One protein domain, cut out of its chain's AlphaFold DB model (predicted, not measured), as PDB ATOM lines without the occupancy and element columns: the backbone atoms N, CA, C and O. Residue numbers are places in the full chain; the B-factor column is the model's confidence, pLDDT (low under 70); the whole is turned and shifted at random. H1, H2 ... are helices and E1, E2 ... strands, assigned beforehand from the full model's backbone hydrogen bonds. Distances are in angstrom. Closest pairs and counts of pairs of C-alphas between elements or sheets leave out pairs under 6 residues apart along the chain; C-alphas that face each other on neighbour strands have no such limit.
ATOM      1  N   TYR A   3      19.186 -44.841 -34.686       96.62
ATOM      2  CA  TYR A   3      18.763 -43.476 -34.403       96.62
ATOM      3  C   TYR A   3      18.221 -42.855 -35.685       96.62
ATOM      4  O   TYR A   3      18.912 -42.855 -36.700       96.62
ATOM      5  N   GLN A   4      16.984 -42.352 -35.657       94.19
ATOM      6  CA  GLN A   4      16.337 -41.745 -36.835       94.19
ATOM      7  C   GLN A   4      16.330 -42.660 -38.081       94.19
ATOM      8  O   GLN A   4      16.373 -42.187 -39.212       94.19
ATOM      9  N   GLY A   5      16.257 -43.979 -37.873       93.38
ATOM     10  CA  GLY A   5      16.280 -44.976 -38.949       93.38
ATOM     11  C   GLY A   5      17.678 -45.369 -39.443       93.38
ATOM     12  O   GLY A   5      17.783 -46.264 -40.277       93.38
ATOM     13  N   GLU A   6      18.744 -44.768 -38.913       95.00
ATOM     14  CA  GLU A   6      20.130 -45.108 -39.246       95.00
ATOM     15  C   GLU A   6      20.781 -45.956 -38.148       95.00
ATOM     16  O   GLU A   6      20.491 -45.797 -36.963       95.00
ATOM     17  N   ALA A   7      21.678 -46.867 -38.525       96.12
ATOM     18  CA  ALA A   7      22.425 -47.669 -37.562       96.12
ATOM     19  C   ALA A   7      23.409 -46.798 -36.762       96.12
ATOM     20  O   ALA A   7      24.149 -45.993 -37.325       96.12
ATOM     21  N   VAL A   8      23.469 -47.002 -35.445       95.62
ATOM     22  CA  VAL A   8      24.493 -46.365 -34.604       95.62
ATOM     23  C   VAL A   8      25.737 -47.241 -34.604       95.62
ATOM     24  O   VAL A   8      25.732 -48.308 -34.003       95.62
ATOM     25  N   THR A   9      26.797 -46.794 -35.269       94.62
ATOM     26  CA  THR A   9      27.967 -47.631 -35.594       94.62
ATOM     27  C   THR A   9      29.194 -47.386 -34.714       94.62
ATOM     28  O   THR A   9      30.278 -47.894 -34.993       94.62
ATOM     29  N   GLU A  10      29.056 -46.586 -33.654       92.19
ATOM     30  CA  GLU A  10      30.143 -46.271 -32.727       92.19
ATOM     31  C   GLU A  10      29.660 -46.250 -31.273       92.19
ATOM     32  O   GLU A  10      28.490 -46.000 -30.991       92.19
ATOM     33  N   GLY A  11      30.580 -46.482 -30.337       92.88
ATOM     34  CA  GLY A  11      30.296 -46.461 -28.904       92.88
ATOM     35  C   GLY A  11      29.904 -47.827 -28.352       92.88
ATOM     36  O   GLY A  11      30.274 -48.869 -28.895       92.88
ATOM     37  N   CYS A  12      29.198 -47.822 -27.228       95.38
ATOM     38  CA  CYS A  12      28.723 -49.038 -26.583       95.38
ATOM     39  C   CYS A  12      27.309 -48.877 -26.030       95.38
ATOM     40  O   CYS A  12      26.908 -47.801 -25.581       95.38
ATOM     41  N   VAL A  13      26.570 -49.983 -26.040       96.50
ATOM     42  CA  VAL A  13      25.293 -50.122 -25.347       96.50
ATOM     43  C   VAL A  13      25.565 -50.630 -23.939       96.50
ATOM     44  O   VAL A  13      26.399 -51.516 -23.736       96.50
ATOM     45  N   ILE A  14      24.868 -50.059 -22.965       96.75
ATOM     46  CA  ILE A  14      25.004 -50.399 -21.554       96.75
ATOM     47  C   ILE A  14      23.635 -50.776 -21.009       96.75
ATOM     48  O   ILE A  14      22.690 -49.999 -21.114       96.75
ATOM     49  N   PHE A  15      23.548 -51.973 -20.440       97.38
ATOM     50  CA  PHE A  15      22.371 -52.503 -19.763       97.38
ATOM     51  C   PHE A  15      22.609 -52.402 -18.257       97.38
ATOM     52  O   PHE A  15      23.435 -53.139 -17.715       97.38
ATOM     53  N   THR A  16      21.898 -51.498 -17.588       97.25
ATOM     54  CA  THR A  16      21.961 -51.331 -16.135       97.25
ATOM     55  C   THR A  16      20.854 -52.137 -15.461       97.25
ATOM     56  O   THR A  16      19.666 -51.955 -15.734       97.25
ATOM     57  N   ASP A  17      21.252 -53.021 -14.553       96.06
ATOM     58  CA  ASP A  17      20.386 -53.709 -13.605       96.06
ATOM     59  C   ASP A  17      20.391 -52.947 -12.276       96.06
ATOM     60  O   ASP A  17      21.273 -53.128 -11.432       96.06
ATOM     61  N   ASN A  18      19.382 -52.101 -12.084       92.44
ATOM     62  CA  ASN A  18      19.241 -51.294 -10.869       92.44
ATOM     63  C   ASN A  18      18.875 -52.126  -9.631       92.44
ATOM     64  O   ASN A  18      19.050 -51.654  -8.512       92.44
ATOM     65  N   VAL A  19      18.374 -53.355  -9.809       93.12
ATOM     66  CA  VAL A  19      18.028 -54.250  -8.694       93.12
ATOM     67  C   VAL A  19      19.287 -54.915  -8.144       93.12
ATOM     68  O   VAL A  19      19.447 -55.029  -6.932       93.12
ATOM     69  N   ARG A  20      20.191 -55.347  -9.030       92.75
ATOM     70  CA  ARG A  20      21.447 -56.022  -8.660       92.75
ATOM     71  C   ARG A  20      22.641 -55.073  -8.542       92.75
ATOM     72  O   ARG A  20      23.699 -55.507  -8.097       92.75
ATOM     73  N   GLY A  21      22.494 -53.811  -8.946       93.31
ATOM     74  CA  GLY A  21      23.585 -52.833  -8.972       93.31
ATOM     75  C   GLY A  21      24.688 -53.203  -9.968       93.31
ATOM     76  O   GLY A  21      25.865 -52.996  -9.687       93.31
ATOM     77  N   ALA A  22      24.319 -53.797 -11.105       92.69
ATOM     78  CA  ALA A  22      25.255 -54.285 -12.116       92.69
ATOM     79  C   ALA A  22      25.053 -53.561 -13.452       92.69
ATOM     80  O   ALA A  22      23.933 -53.199 -13.802       92.69
ATOM     81  N   ALA A  23      26.128 -53.394 -14.223       93.69
ATOM     82  CA  ALA A  23      26.072 -52.849 -15.574       93.69
ATOM     83  C   ALA A  23      26.813 -53.767 -16.547       93.69
ATOM     84  O   ALA A  23      27.924 -54.221 -16.267       93.69
ATOM     85  N   TYR A  24      26.199 -54.015 -17.697       94.62
ATOM     86  CA  TYR A  24      26.738 -54.867 -18.750       94.62
ATOM     87  C   TYR A  24      26.964 -54.029 -19.997       94.62
ATOM     88  O   TYR A  24      26.068 -53.307 -20.425       94.62
ATOM     89  N   VAL A  25      28.164 -54.104 -20.565       94.12
ATOM     90  CA  VAL A  25      28.611 -53.220 -21.646       94.12
ATOM     91  C   VAL A  25      28.900 -54.052 -22.885       94.12
ATOM     92  O   VAL A  25      29.643 -55.027 -22.806       94.12
ATOM     93  N   ALA A  26      28.354 -53.643 -24.028       94.44
ATOM     94  CA  ALA A  26      28.640 -54.247 -25.324       94.44
ATOM     95  C   ALA A  26      29.011 -53.165 -26.349       94.44
ATOM     96  O   ALA A  26      28.250 -52.206 -26.512       94.44
ATOM     97  N   PRO A  27      30.160 -53.273 -27.039       94.75
ATOM     98  CA  PRO A  27      30.490 -52.362 -28.130       94.75
ATOM     99  C   PRO A  27      29.496 -52.520 -29.289       94.75
ATOM    100  O   PRO A  27      29.009 -53.620 -29.550       94.75
ATOM    101  N   LEU A  28      29.211 -51.412 -29.973       95.44
ATOM    102  CA  LEU A  28      28.453 -51.414 -31.224       95.44
ATOM    103  C   LEU A  28      29.381 -51.745 -32.395       95.44
ATOM    104  O   LEU A  28      30.499 -51.234 -32.468       95.44
ATOM    105  N   ASP A  29      28.916 -52.598 -33.305       93.75
ATOM    106  CA  ASP A  29      29.613 -52.905 -34.554       93.75
ATOM    107  C   ASP A  29      29.262 -51.909 -35.678       93.75
ATOM    108  O   ASP A  29      28.441 -51.003 -35.521       93.75
ATOM    109  N   ALA A  30      29.859 -52.109 -36.857       93.00
ATOM    110  CA  ALA A  30      29.629 -51.272 -38.039       93.00
ATOM    111  C   ALA A  30      28.180 -51.295 -38.572       93.00
ATOM    112  O   ALA A  30      27.847 -50.507 -39.452       93.00
ATOM    113  N   ASN A  31      27.320 -52.173 -38.052       94.00
ATOM    114  CA  ASN A  31      25.909 -52.302 -38.403       94.00
ATOM    115  C   ASN A  31      24.981 -51.910 -37.236       94.00
ATOM    116  O   ASN A  31      23.773 -52.136 -37.307       94.00
ATOM    117  N   GLY A  32      25.526 -51.370 -36.140       94.50
ATOM    118  CA  GLY A  32      24.779 -51.060 -34.921       94.50
ATOM    119  C   GLY A  32      24.231 -52.284 -34.191       94.50
ATOM    120  O   GLY A  32      23.238 -52.188 -33.458       94.50
ATOM    121  N   LYS A  33      24.859 -53.444 -34.392       95.81
ATOM    122  CA  LYS A  33      24.629 -54.657 -33.611       95.81
ATOM    123  C   LYS A  33      25.543 -54.672 -32.395       95.81
ATOM    124  O   LYS A  33      26.604 -54.054 -32.383       95.81
ATOM    125  N   PHE A  34      25.108 -55.380 -31.366       94.31
ATOM    126  CA  PHE A  34      25.854 -55.559 -30.133       94.31
ATOM    127  C   PHE A  34      25.556 -56.944 -29.564       94.31
ATOM    128  O   PHE A  34      24.461 -57.476 -29.745       94.31
ATOM    129  N   GLU A  35      26.519 -57.497 -28.838       93.44
ATOM    130  CA  GLU A  35      26.367 -58.752 -28.111       93.44
ATOM    131  C   GLU A  35      26.867 -58.554 -26.684       93.44
ATOM    132  O   GLU A  35      28.021 -58.185 -26.460       93.44
ATOM    133  N   LEU A  36      25.991 -58.772 -25.703       91.50
ATOM    134  CA  LEU A  36      26.383 -58.717 -24.300       91.50
ATOM    135  C   LEU A  36      27.140 -59.994 -23.945       91.50
ATOM    136  O   LEU A  36      26.666 -61.098 -24.215       91.50
ATOM    137  N   GLN A  37      28.306 -59.837 -23.326       85.50
ATOM    138  CA  GLN A  37      29.138 -60.941 -22.860       85.50
ATOM    139  C   GLN A  37      29.415 -60.776 -21.367       85.50
ATOM    140  O   GLN A  37      29.735 -59.689 -20.887       85.50
ATOM    141  N   VAL A  38      29.312 -61.877 -20.631       79.31
ATOM    142  CA  VAL A  38      29.686 -61.993 -19.220       79.31
ATOM    143  C   VAL A  38      30.783 -63.040 -19.068       79.31
ATOM    144  O   VAL A  38      31.025 -63.849 -19.959       79.31
ATOM    145  N   ALA A  39      31.435 -63.094 -17.905       75.19
ATOM    146  CA  ALA A  39      32.534 -64.036 -17.657       75.19
ATOM    147  C   ALA A  39      32.175 -65.519 -17.913       75.19
ATOM    148  O   ALA A  39      33.059 -66.335 -18.150       75.19
ATOM    149  N   ARG A  40      30.885 -65.878 -17.857       73.50
ATOM    150  CA  ARG A  40      30.382 -67.243 -18.094       73.50
ATOM    151  C   ARG A  40      29.902 -67.497 -19.532       73.50
ATOM    152  O   ARG A  40      29.347 -68.562 -19.781       73.50
ATOM    153  N   GLY A  41      30.098 -66.557 -20.458       78.31
ATOM    154  CA  GLY A  41      29.703 -66.681 -21.862       78.31
ATOM    155  C   GLY A  41      28.829 -65.525 -22.346       78.31
ATOM    156  O   GLY A  41      28.857 -64.425 -21.801       78.31
ATOM    157  N   PHE A  42      28.050 -65.774 -23.393       78.12
ATOM    158  CA  PHE A  42      27.181 -64.768 -23.999       78.12
ATOM    159  C   PHE A  42      25.884 -64.575 -23.203       78.12
ATOM    160  O   PHE A  42      25.323 -65.525 -22.657       78.12
ATOM    161  N   GLY A  43      25.391 -63.338 -23.188       80.25
ATOM    162  CA  GLY A  43      24.151 -62.923 -22.544       80.25
ATOM    163  C   GLY A  43      24.344 -62.243 -21.189       80.25
ATOM    164  O   GLY A  43      25.456 -61.974 -20.743       80.25
ATOM    165  N   VAL A  44      23.220 -61.953 -20.537       90.31
ATOM    166  CA  VAL A  44      23.134 -61.382 -19.185       90.31
ATOM    167  C   VAL A  44      22.046 -62.124 -18.399       90.31
ATOM    168  O   VAL A  44      21.205 -62.785 -19.016       90.31
ATOM    169  N   PRO A  45      22.030 -62.058 -17.056       91.44
ATOM    170  CA  PRO A  45      20.958 -62.653 -16.261       91.44
ATOM    171  C   PRO A  45      19.568 -62.183 -16.700       91.44
ATOM    172  O   PRO A  45      19.398 -61.047 -17.147       91.44
ATOM    173  N   SER A  46      18.545 -63.017 -16.518       92.75
ATOM    174  CA  SER A  46      17.174 -62.573 -16.754       92.75
ATOM    175  C   SER A  46      16.777 -61.460 -15.777       92.75
ATOM    176  O   SER A  46      17.197 -61.415 -14.609       92.75
ATOM    177  N   GLY A  47      15.998 -60.512 -16.282       94.50
ATOM    178  CA  GLY A  47      15.638 -59.306 -15.555       94.50
ATOM    179  C   GLY A  47      15.263 -58.145 -16.464       94.50
ATOM    180  O   GLY A  47      15.346 -58.227 -17.690       94.50
ATOM    181  N   LYS A  48      14.839 -57.056 -15.823       96.56
ATOM    182  CA  LYS A  48      14.565 -55.779 -16.472       96.56
ATOM    183  C   LYS A  48      15.800 -54.890 -16.371       96.56
ATOM    184  O   LYS A  48      16.365 -54.746 -15.290       96.56
ATOM    185  N   TYR A  49      16.162 -54.276 -17.486       97.56
ATOM    186  CA  TYR A  49      17.320 -53.409 -17.620       97.56
ATOM    187  C   TYR A  49      16.902 -52.036 -18.123       97.56
ATOM    188  O   TYR A  49      16.034 -51.922 -18.992       97.56
ATOM    189  N   VAL A  50      17.568 -51.010 -17.607       97.69
ATOM    190  CA  VAL A  50      17.596 -49.688 -18.236       97.69
ATOM    191  C   VAL A  50      18.739 -49.682 -19.236       97.69
ATOM    192  O   VAL A  50      19.826 -50.172 -18.935       97.69
ATOM    193  N   VAL A  51      18.499 -49.149 -20.429       97.56
ATOM    194  CA  VAL A  51      19.495 -49.140 -21.497       97.56
ATOM    195  C   VAL A  51      19.979 -47.722 -21.763       97.56
ATOM    196  O   VAL A  51      19.186 -46.792 -21.868       97.56
ATOM    197  N   MET A  52      21.287 -47.545 -21.903       97.19
ATOM    198  CA  MET A  52      21.893 -46.288 -22.342       97.19
ATOM    199  C   MET A  52      22.993 -46.542 -23.371       97.19
ATOM    200  O   MET A  52      23.510 -47.653 -23.485       97.19
ATOM    201  N   ILE A  53      23.342 -45.511 -24.137       96.44
ATOM    202  CA  ILE A  53      24.365 -45.570 -25.178       96.44
ATOM    203  C   ILE A  53      25.454 -44.563 -24.834       96.44
ATOM    204  O   ILE A  53      25.201 -43.363 -24.740       96.44
ATOM    205  N   GLN A  54      26.680 -45.044 -24.659       93.81
ATOM    206  CA  GLN A  54      27.836 -44.189 -24.420       93.81
ATOM    207  C   GLN A  54      28.648 -44.037 -25.707       93.81
ATOM    208  O   GLN A  54      28.980 -45.041 -26.344       93.81
ATOM    209  N   PRO A  55      29.004 -42.804 -26.102       92.25
ATOM    210  CA  PRO A  55      29.904 -42.607 -27.222       92.25
ATOM    211  C   PRO A  55      31.313 -43.140 -26.908       92.25
ATOM    212  O   PRO A  55      31.678 -43.278 -25.734       92.25
ATOM    213  N   PRO A  56      32.148 -43.387 -27.935       87.06
ATOM    214  CA  PRO A  56      33.550 -43.725 -27.739       87.06
ATOM    215  C   PRO A  56      34.244 -42.725 -26.812       87.06
ATOM    216  O   PRO A  56      34.147 -41.502 -26.982       87.06
ATOM    217  N   ARG A  57      34.986 -43.242 -25.830       72.38
ATOM    218  CA  ARG A  57      35.870 -42.398 -25.026       72.38
ATOM    219  C   ARG A  57      36.988 -41.897 -25.931       72.38
ATOM    220  O   ARG A  57      37.622 -42.691 -26.623       72.38
ATOM    221  N   ALA A  58      37.228 -40.588 -25.922       65.00
ATOM    222  CA  ALA A  58      38.400 -40.035 -26.580       65.00
ATOM    223  C   ALA A  58      39.645 -40.688 -25.967       65.00
ATOM    224  O   ALA A  58      39.816 -40.664 -24.745       65.00
ATOM    225  N   MET A  59      40.490 -41.297 -26.801       61.06
ATOM    226  CA  MET A  59      41.798 -41.729 -26.331       61.06
ATOM    227  C   MET A  59      42.606 -40.484 -25.950       61.06
ATOM    228  O   MET A  59      42.569 -39.496 -26.694       61.06
ATOM    229  N   PRO A  60      43.309 -40.500 -24.805       63.00
ATOM    230  CA  PRO A  60      44.210 -39.417 -24.457       63.00
ATOM    231  C   PRO A  60      45.234 -39.242 -25.581       63.00
ATOM    232  O   PRO A  60      45.728 -40.212 -26.158       63.00
ATOM    233  N   SER A  61      45.521 -37.992 -25.925       67.12
ATOM    234  CA  SER A  61      46.539 -37.677 -26.916       67.12
ATOM    235  C   SER A  61      47.908 -38.155 -26.422       67.12
ATOM    236  O   SER A  61      48.195 -38.070 -25.229       67.12
ATOM    237  N   MET A  62      48.781 -38.610 -27.324       73.62
ATOM    238  CA  MET A  62      50.189 -38.842 -26.963       73.62
ATOM    239  C   MET A  62      50.939 -37.538 -26.661       73.62
ATOM    240  O   MET A  62      52.000 -37.583 -26.051       73.62
ATOM    241  N   ASP A  63      50.386 -36.387 -27.053       77.56
ATOM    242  CA  ASP A  63      50.871 -35.071 -26.648       77.56
ATOM    243  C   ASP A  63      50.240 -34.680 -25.292       77.56
ATOM    244  O   ASP A  63      49.037 -34.399 -25.232       77.56
ATOM    245  N   PRO A  64      51.018 -34.634 -24.192       71.50
ATOM    246  CA  PRO A  64      50.504 -34.297 -22.869       71.50
ATOM    247  C   PRO A  64      49.861 -32.908 -22.810       71.50
ATOM    248  O   PRO A  64      48.886 -32.733 -22.080       71.50
ATOM    249  N   MET A  65      50.332 -31.938 -23.608       72.12
ATOM    250  CA  MET A  65      49.738 -30.595 -23.643       72.12
ATOM    251  C   MET A  65      48.311 -30.611 -24.201       72.12
ATOM    252  O   MET A  65      47.472 -29.832 -23.751       72.12
ATOM    253  N   LYS A  66      47.990 -31.536 -25.115       66.25
ATOM    254  CA  LYS A  66      46.623 -31.701 -25.636       66.25
ATOM    255  C   LYS A  66      45.670 -32.352 -24.638       66.25
ATOM    256  O   LYS A  66      44.471 -32.129 -24.738       66.25
ATOM    257  N   ASN A  67      46.182 -33.099 -23.661       64.50
ATOM    258  CA  ASN A  67      45.371 -33.638 -22.563       64.50
ATOM    259  C   ASN A  67      45.083 -32.589 -21.475       64.50
ATOM    260  O   ASN A  67      44.051 -32.668 -20.811       64.50
ATOM    261  N   LEU A  68      45.969 -31.596 -21.306       60.97
ATOM    262  CA  LEU A  68      45.783 -30.480 -20.365       60.97
ATOM    263  C   LEU A  68      44.687 -29.501 -20.813       60.97
ATOM    264  O   LEU A  68      44.056 -28.867 -19.974       60.97
ATOM    265  N   ALA A  69      44.413 -29.422 -22.118       55.25
ATOM    266  CA  ALA A  69      43.316 -28.632 -22.682       55.25
ATOM    267  C   ALA A  69      41.914 -29.247 -22.435       55.25
ATOM    268  O   ALA A  69      40.916 -28.739 -22.948       55.25
ATOM    269  N   GLY A  70      41.823 -30.334 -21.656       49.62
ATOM    270  CA  GLY A  70      40.646 -31.201 -21.600       49.62
ATOM    271  C   GLY A  70      40.573 -32.112 -22.834       49.62
ATOM    272  O   GLY A  70      41.404 -31.985 -23.731       49.62
ATOM    273  N   PRO A  71      39.609 -33.051 -22.912       51.38
ATOM    274  CA  PRO A  71      39.461 -33.915 -24.080       51.38
ATOM    275  C   PRO A  71      39.377 -33.037 -25.330       51.38
ATOM    276  O   PRO A  71      38.437 -32.250 -25.451       51.38
ATOM    277  N   SER A  72      40.384 -33.126 -26.205       46.91
ATOM    278  CA  SER A  72      40.506 -32.329 -27.429       46.91
ATOM    279  C   SER A  72      39.215 -32.422 -28.244       46.91
ATOM    280  O   SER A  72      39.010 -33.395 -28.958       46.91
ATOM    281  N   GLY A  73      38.341 -31.424 -28.081       49.84
ATOM    282  CA  GLY A  73      36.976 -31.410 -28.600       49.84
ATOM    283  C   GLY A  73      36.116 -32.539 -28.028       49.84
ATOM    284  O   GLY A  73      36.351 -33.718 -28.280       49.84
ATOM    285  N   LYS A  74      35.019 -32.213 -27.334       55.12
ATOM    286  CA  LYS A  74      33.894 -33.155 -27.277       55.12
ATOM    287  C   LYS A  74      33.460 -33.368 -28.728       55.12
ATOM    288  O   LYS A  74      32.744 -32.524 -29.258       55.12
ATOM    289  N   LYS A  75      33.949 -34.428 -29.390       66.06
ATOM    290  CA  LYS A  75      33.421 -34.854 -30.687       66.06
ATOM    291  C   LYS A  75      31.912 -34.912 -30.497       66.06
ATOM    292  O   LYS A  75      31.426 -35.562 -29.569       66.06
ATOM    293  N   ASP A  76      31.192 -34.126 -31.283       76.00
ATOM    294  CA  ASP A  76      29.746 -34.115 -31.186       76.00
ATOM    295  C   ASP A  76      29.231 -35.395 -31.842       76.00
ATOM    296  O   ASP A  76      29.227 -35.534 -33.066       76.00
ATOM    297  N   TYR A  77      28.890 -36.375 -31.010       87.00
ATOM    298  CA  TYR A  77      28.320 -37.644 -31.449       87.00
ATOM    299  C   TYR A  77      26.841 -37.436 -31.770       87.00
ATOM    300  O   TYR A  77      25.969 -37.704 -30.941       87.00
ATOM    301  N   LYS A  78      26.576 -36.897 -32.964       89.38
ATOM    302  CA  LYS A  78      25.227 -36.539 -33.436       89.38
ATOM    303  C   LYS A  78      24.277 -37.737 -33.496       89.38
ATOM    304  O   LYS A  78      23.090 -37.584 -33.244       89.38
ATOM    305  N   ASN A  79      24.815 -38.921 -33.782       92.00
ATOM    306  CA  ASN A  79      24.098 -40.197 -33.808       92.00
ATOM    307  C   ASN A  79      23.816 -40.783 -32.412       92.00
ATOM    308  O   ASN A  79      23.136 -41.798 -32.306       92.00
ATOM    309  N   ILE A  80      24.327 -40.167 -31.341       94.19
ATOM    310  CA  ILE A  80      24.104 -40.587 -29.953       94.19
ATOM    311  C   ILE A  80      23.675 -39.354 -29.147       94.19
ATOM    312  O   ILE A  80      24.508 -38.744 -28.474       94.19
ATOM    313  N   PRO A  81      22.404 -38.925 -29.194       94.00
ATOM    314  CA  PRO A  81      21.946 -37.750 -28.452       94.00
ATOM    315  C   PRO A  81      22.204 -37.853 -26.947       94.00
ATOM    316  O   PRO A  81      22.126 -38.933 -26.365       94.00
ATOM    317  N   THR A  82      22.458 -36.720 -26.287       92.62
ATOM    318  CA  THR A  82      22.818 -36.678 -24.856       92.62
ATOM    319  C   THR A  82      21.784 -37.327 -23.942       92.62
ATOM    320  O   THR A  82      22.181 -37.977 -22.980       92.62
ATOM    321  N   LYS A  83      20.486 -37.235 -24.267       94.75
ATOM    322  CA  LYS A  83      19.416 -37.872 -23.479       94.75
ATOM    323  C   LYS A  83      19.569 -39.393 -23.378       94.75
ATOM    324  O   LYS A  83      19.223 -39.963 -22.355       94.75
ATOM    325  N   TYR A  84      20.141 -40.043 -24.389       96.56
ATOM    326  CA  TYR A  84      20.356 -41.491 -24.398       96.56
ATOM    327  C   TYR A  84      21.652 -41.926 -23.712       96.56
ATOM    328  O   TYR A  84      21.890 -43.122 -23.567       96.56
ATOM    329  N   ARG A  85      22.483 -40.970 -23.278       94.50
ATOM    330  CA  ARG A  85      23.772 -41.230 -22.622       94.50
ATOM    331  C   ARG A  85      23.657 -41.395 -21.107       94.50
ATOM    332  O   ARG A  85      24.663 -41.668 -20.466       94.50
ATOM    333  N   ASP A  86      22.473 -41.218 -20.534       94.06
ATOM    334  CA  ASP A  86      22.237 -41.318 -19.095       94.06
ATOM    335  C   ASP A  86      21.035 -42.229 -18.829       94.06
ATOM    336  O   ASP A  86      19.998 -42.118 -19.484       94.06
ATOM    337  N   GLU A  87      21.178 -43.138 -17.868       92.88
ATOM    338  CA  GLU A  87      20.146 -44.106 -17.488       92.88
ATOM    339  C   GLU A  87      18.841 -43.443 -17.016       92.88
ATOM    340  O   GLU A  87      17.761 -43.999 -17.197       92.88
ATOM    341  N   LYS A  88      18.903 -42.232 -16.453       94.25
ATOM    342  CA  LYS A  88      17.721 -41.518 -15.951       94.25
ATOM    343  C   LYS A  88      16.943 -40.831 -17.061       94.25
ATOM    344  O   LYS A  88      15.761 -40.546 -16.883       94.25
ATOM    345  N   THR A  89      17.596 -40.525 -18.182       96.44
ATOM    346  CA  THR A  89      16.994 -39.756 -19.281       96.44
ATOM    347  C   THR A  89      16.819 -40.550 -20.568       96.44
ATOM    348  O   THR A  89      16.142 -40.058 -21.471       96.44
ATOM    349  N   SER A  90      17.401 -41.752 -20.683       96.38
ATOM    350  CA  SER A  90      17.353 -42.523 -21.931       96.38
ATOM    351  C   SER A  90      15.938 -42.968 -22.280       96.38
ATOM    352  O   SER A  90      15.563 -42.959 -23.450       96.38
ATOM    353  N   GLY A  91      15.162 -43.373 -21.270       95.94
ATOM    354  CA  GLY A  91      13.844 -43.980 -21.449       95.94
ATOM    355  C   GLY A  91      13.862 -45.315 -22.205       95.94
ATOM    356  O   GLY A  91      12.796 -45.819 -22.544       95.94
ATOM    357  N   LEU A  92      15.040 -45.883 -22.494       97.19
ATOM    358  CA  LEU A  92      15.166 -47.180 -23.155       97.19
ATOM    359  C   LEU A  92      15.160 -48.289 -22.105       97.19
ATOM    360  O   LEU A  92      15.880 -48.222 -21.108       97.19
ATOM    361  N   GLU A  93      14.391 -49.338 -22.363       96.62
ATOM    362  CA  GLU A  93      14.278 -50.495 -21.482       96.62
ATOM    363  C   GLU A  93      14.439 -51.790 -22.279       96.62
ATOM    364  O   GLU A  93      14.054 -51.873 -23.446       96.62
ATOM    365  N   ALA A  94      14.982 -52.816 -21.630       96.06
ATOM    366  CA  ALA A  94      15.070 -54.160 -22.182       96.06
ATOM    367  C   ALA A  94      14.683 -55.196 -21.124       96.06
ATOM    368  O   ALA A  94      15.086 -55.103 -19.963       96.06
ATOM    369  N   VAL A  95      13.902 -56.199 -21.524       95.56
ATOM    370  CA  VAL A  95      13.511 -57.318 -20.661       95.56
ATOM    371  C   VAL A  95      14.172 -58.580 -21.185       95.56
ATOM    372  O   VAL A  95      13.833 -59.061 -22.262       95.56
ATOM    373  N   VAL A  96      15.123 -59.106 -20.420       94.00
ATOM    374  CA  VAL A  96      15.830 -60.346 -20.743       94.00
ATOM    375  C   VAL A  96      15.111 -61.497 -20.058       94.00
ATOM    376  O   VAL A  96      14.969 -61.512 -18.832       94.00
ATOM    377  N   VAL A  97      14.675 -62.475 -20.843       92.06
ATOM    378  CA  VAL A  97      14.045 -63.702 -20.348       92.06
ATOM    379  C   VAL A  97      15.053 -64.844 -20.305       92.06
ATOM    380  O   VAL A  97      16.054 -64.845 -21.020       92.06
TER     381      VAL A  97
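What this domain is: This is residues 3 to 97 of the 109 residues of an uncharacterized protein of Fimbriiglobus ruber (UniProt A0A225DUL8). With little regular structure, the domain is a strongly twisted four-stranded sheet, short helix H2 beside it, and a loop arm reaching away to tiny helix H1. The 95 printed residues run E1, E2, E3, H1, H2, E4; the sheet's order is E2, E1, E3, E4, all antiparallel. The class is mixed, with only 34 residues in named elements. It is only just loose, close to compact, with radius of gyration of the C-alphas 15.2 A, spanning 48 by 32 by 26 A.

Where its parts are: E1, residues 12 to 17, begins at C-alpha (28.723, -49.038, -26.583). E2 is 22 to 27, E3 47 to 54 (21.4 A), H1 64 to 68, H2 82 to 85; E4, 92 to 96, ends at C-alpha (15.830, -60.346, -20.743).

How they stand to each other: Within hydrogen-bond range are N 14 and O 52 of the antiparallel neighbours E1 and E3, at 2.8 A, N 15 and O 24 of the hairpin E1 and E2, at 2.9 A, and N 49 and O 94 of the antiparallel neighbours E3 and E4, at 2.8 A. H2 is at the sheet's level, height 1.8 A; its closest C-alpha to E3 is Arg 85, 5.1 A from Ile 53. H1 is not on the sheet. H1 has its O i to N i+4 pair within hydrogen-bond range; H2 is too short for one.

The domain as a whole: The printed part has no cut. The E2 to E3 and H1 to H2 links are long. Residues 58 to 61 and 66 to 75 have pLDDT under 70.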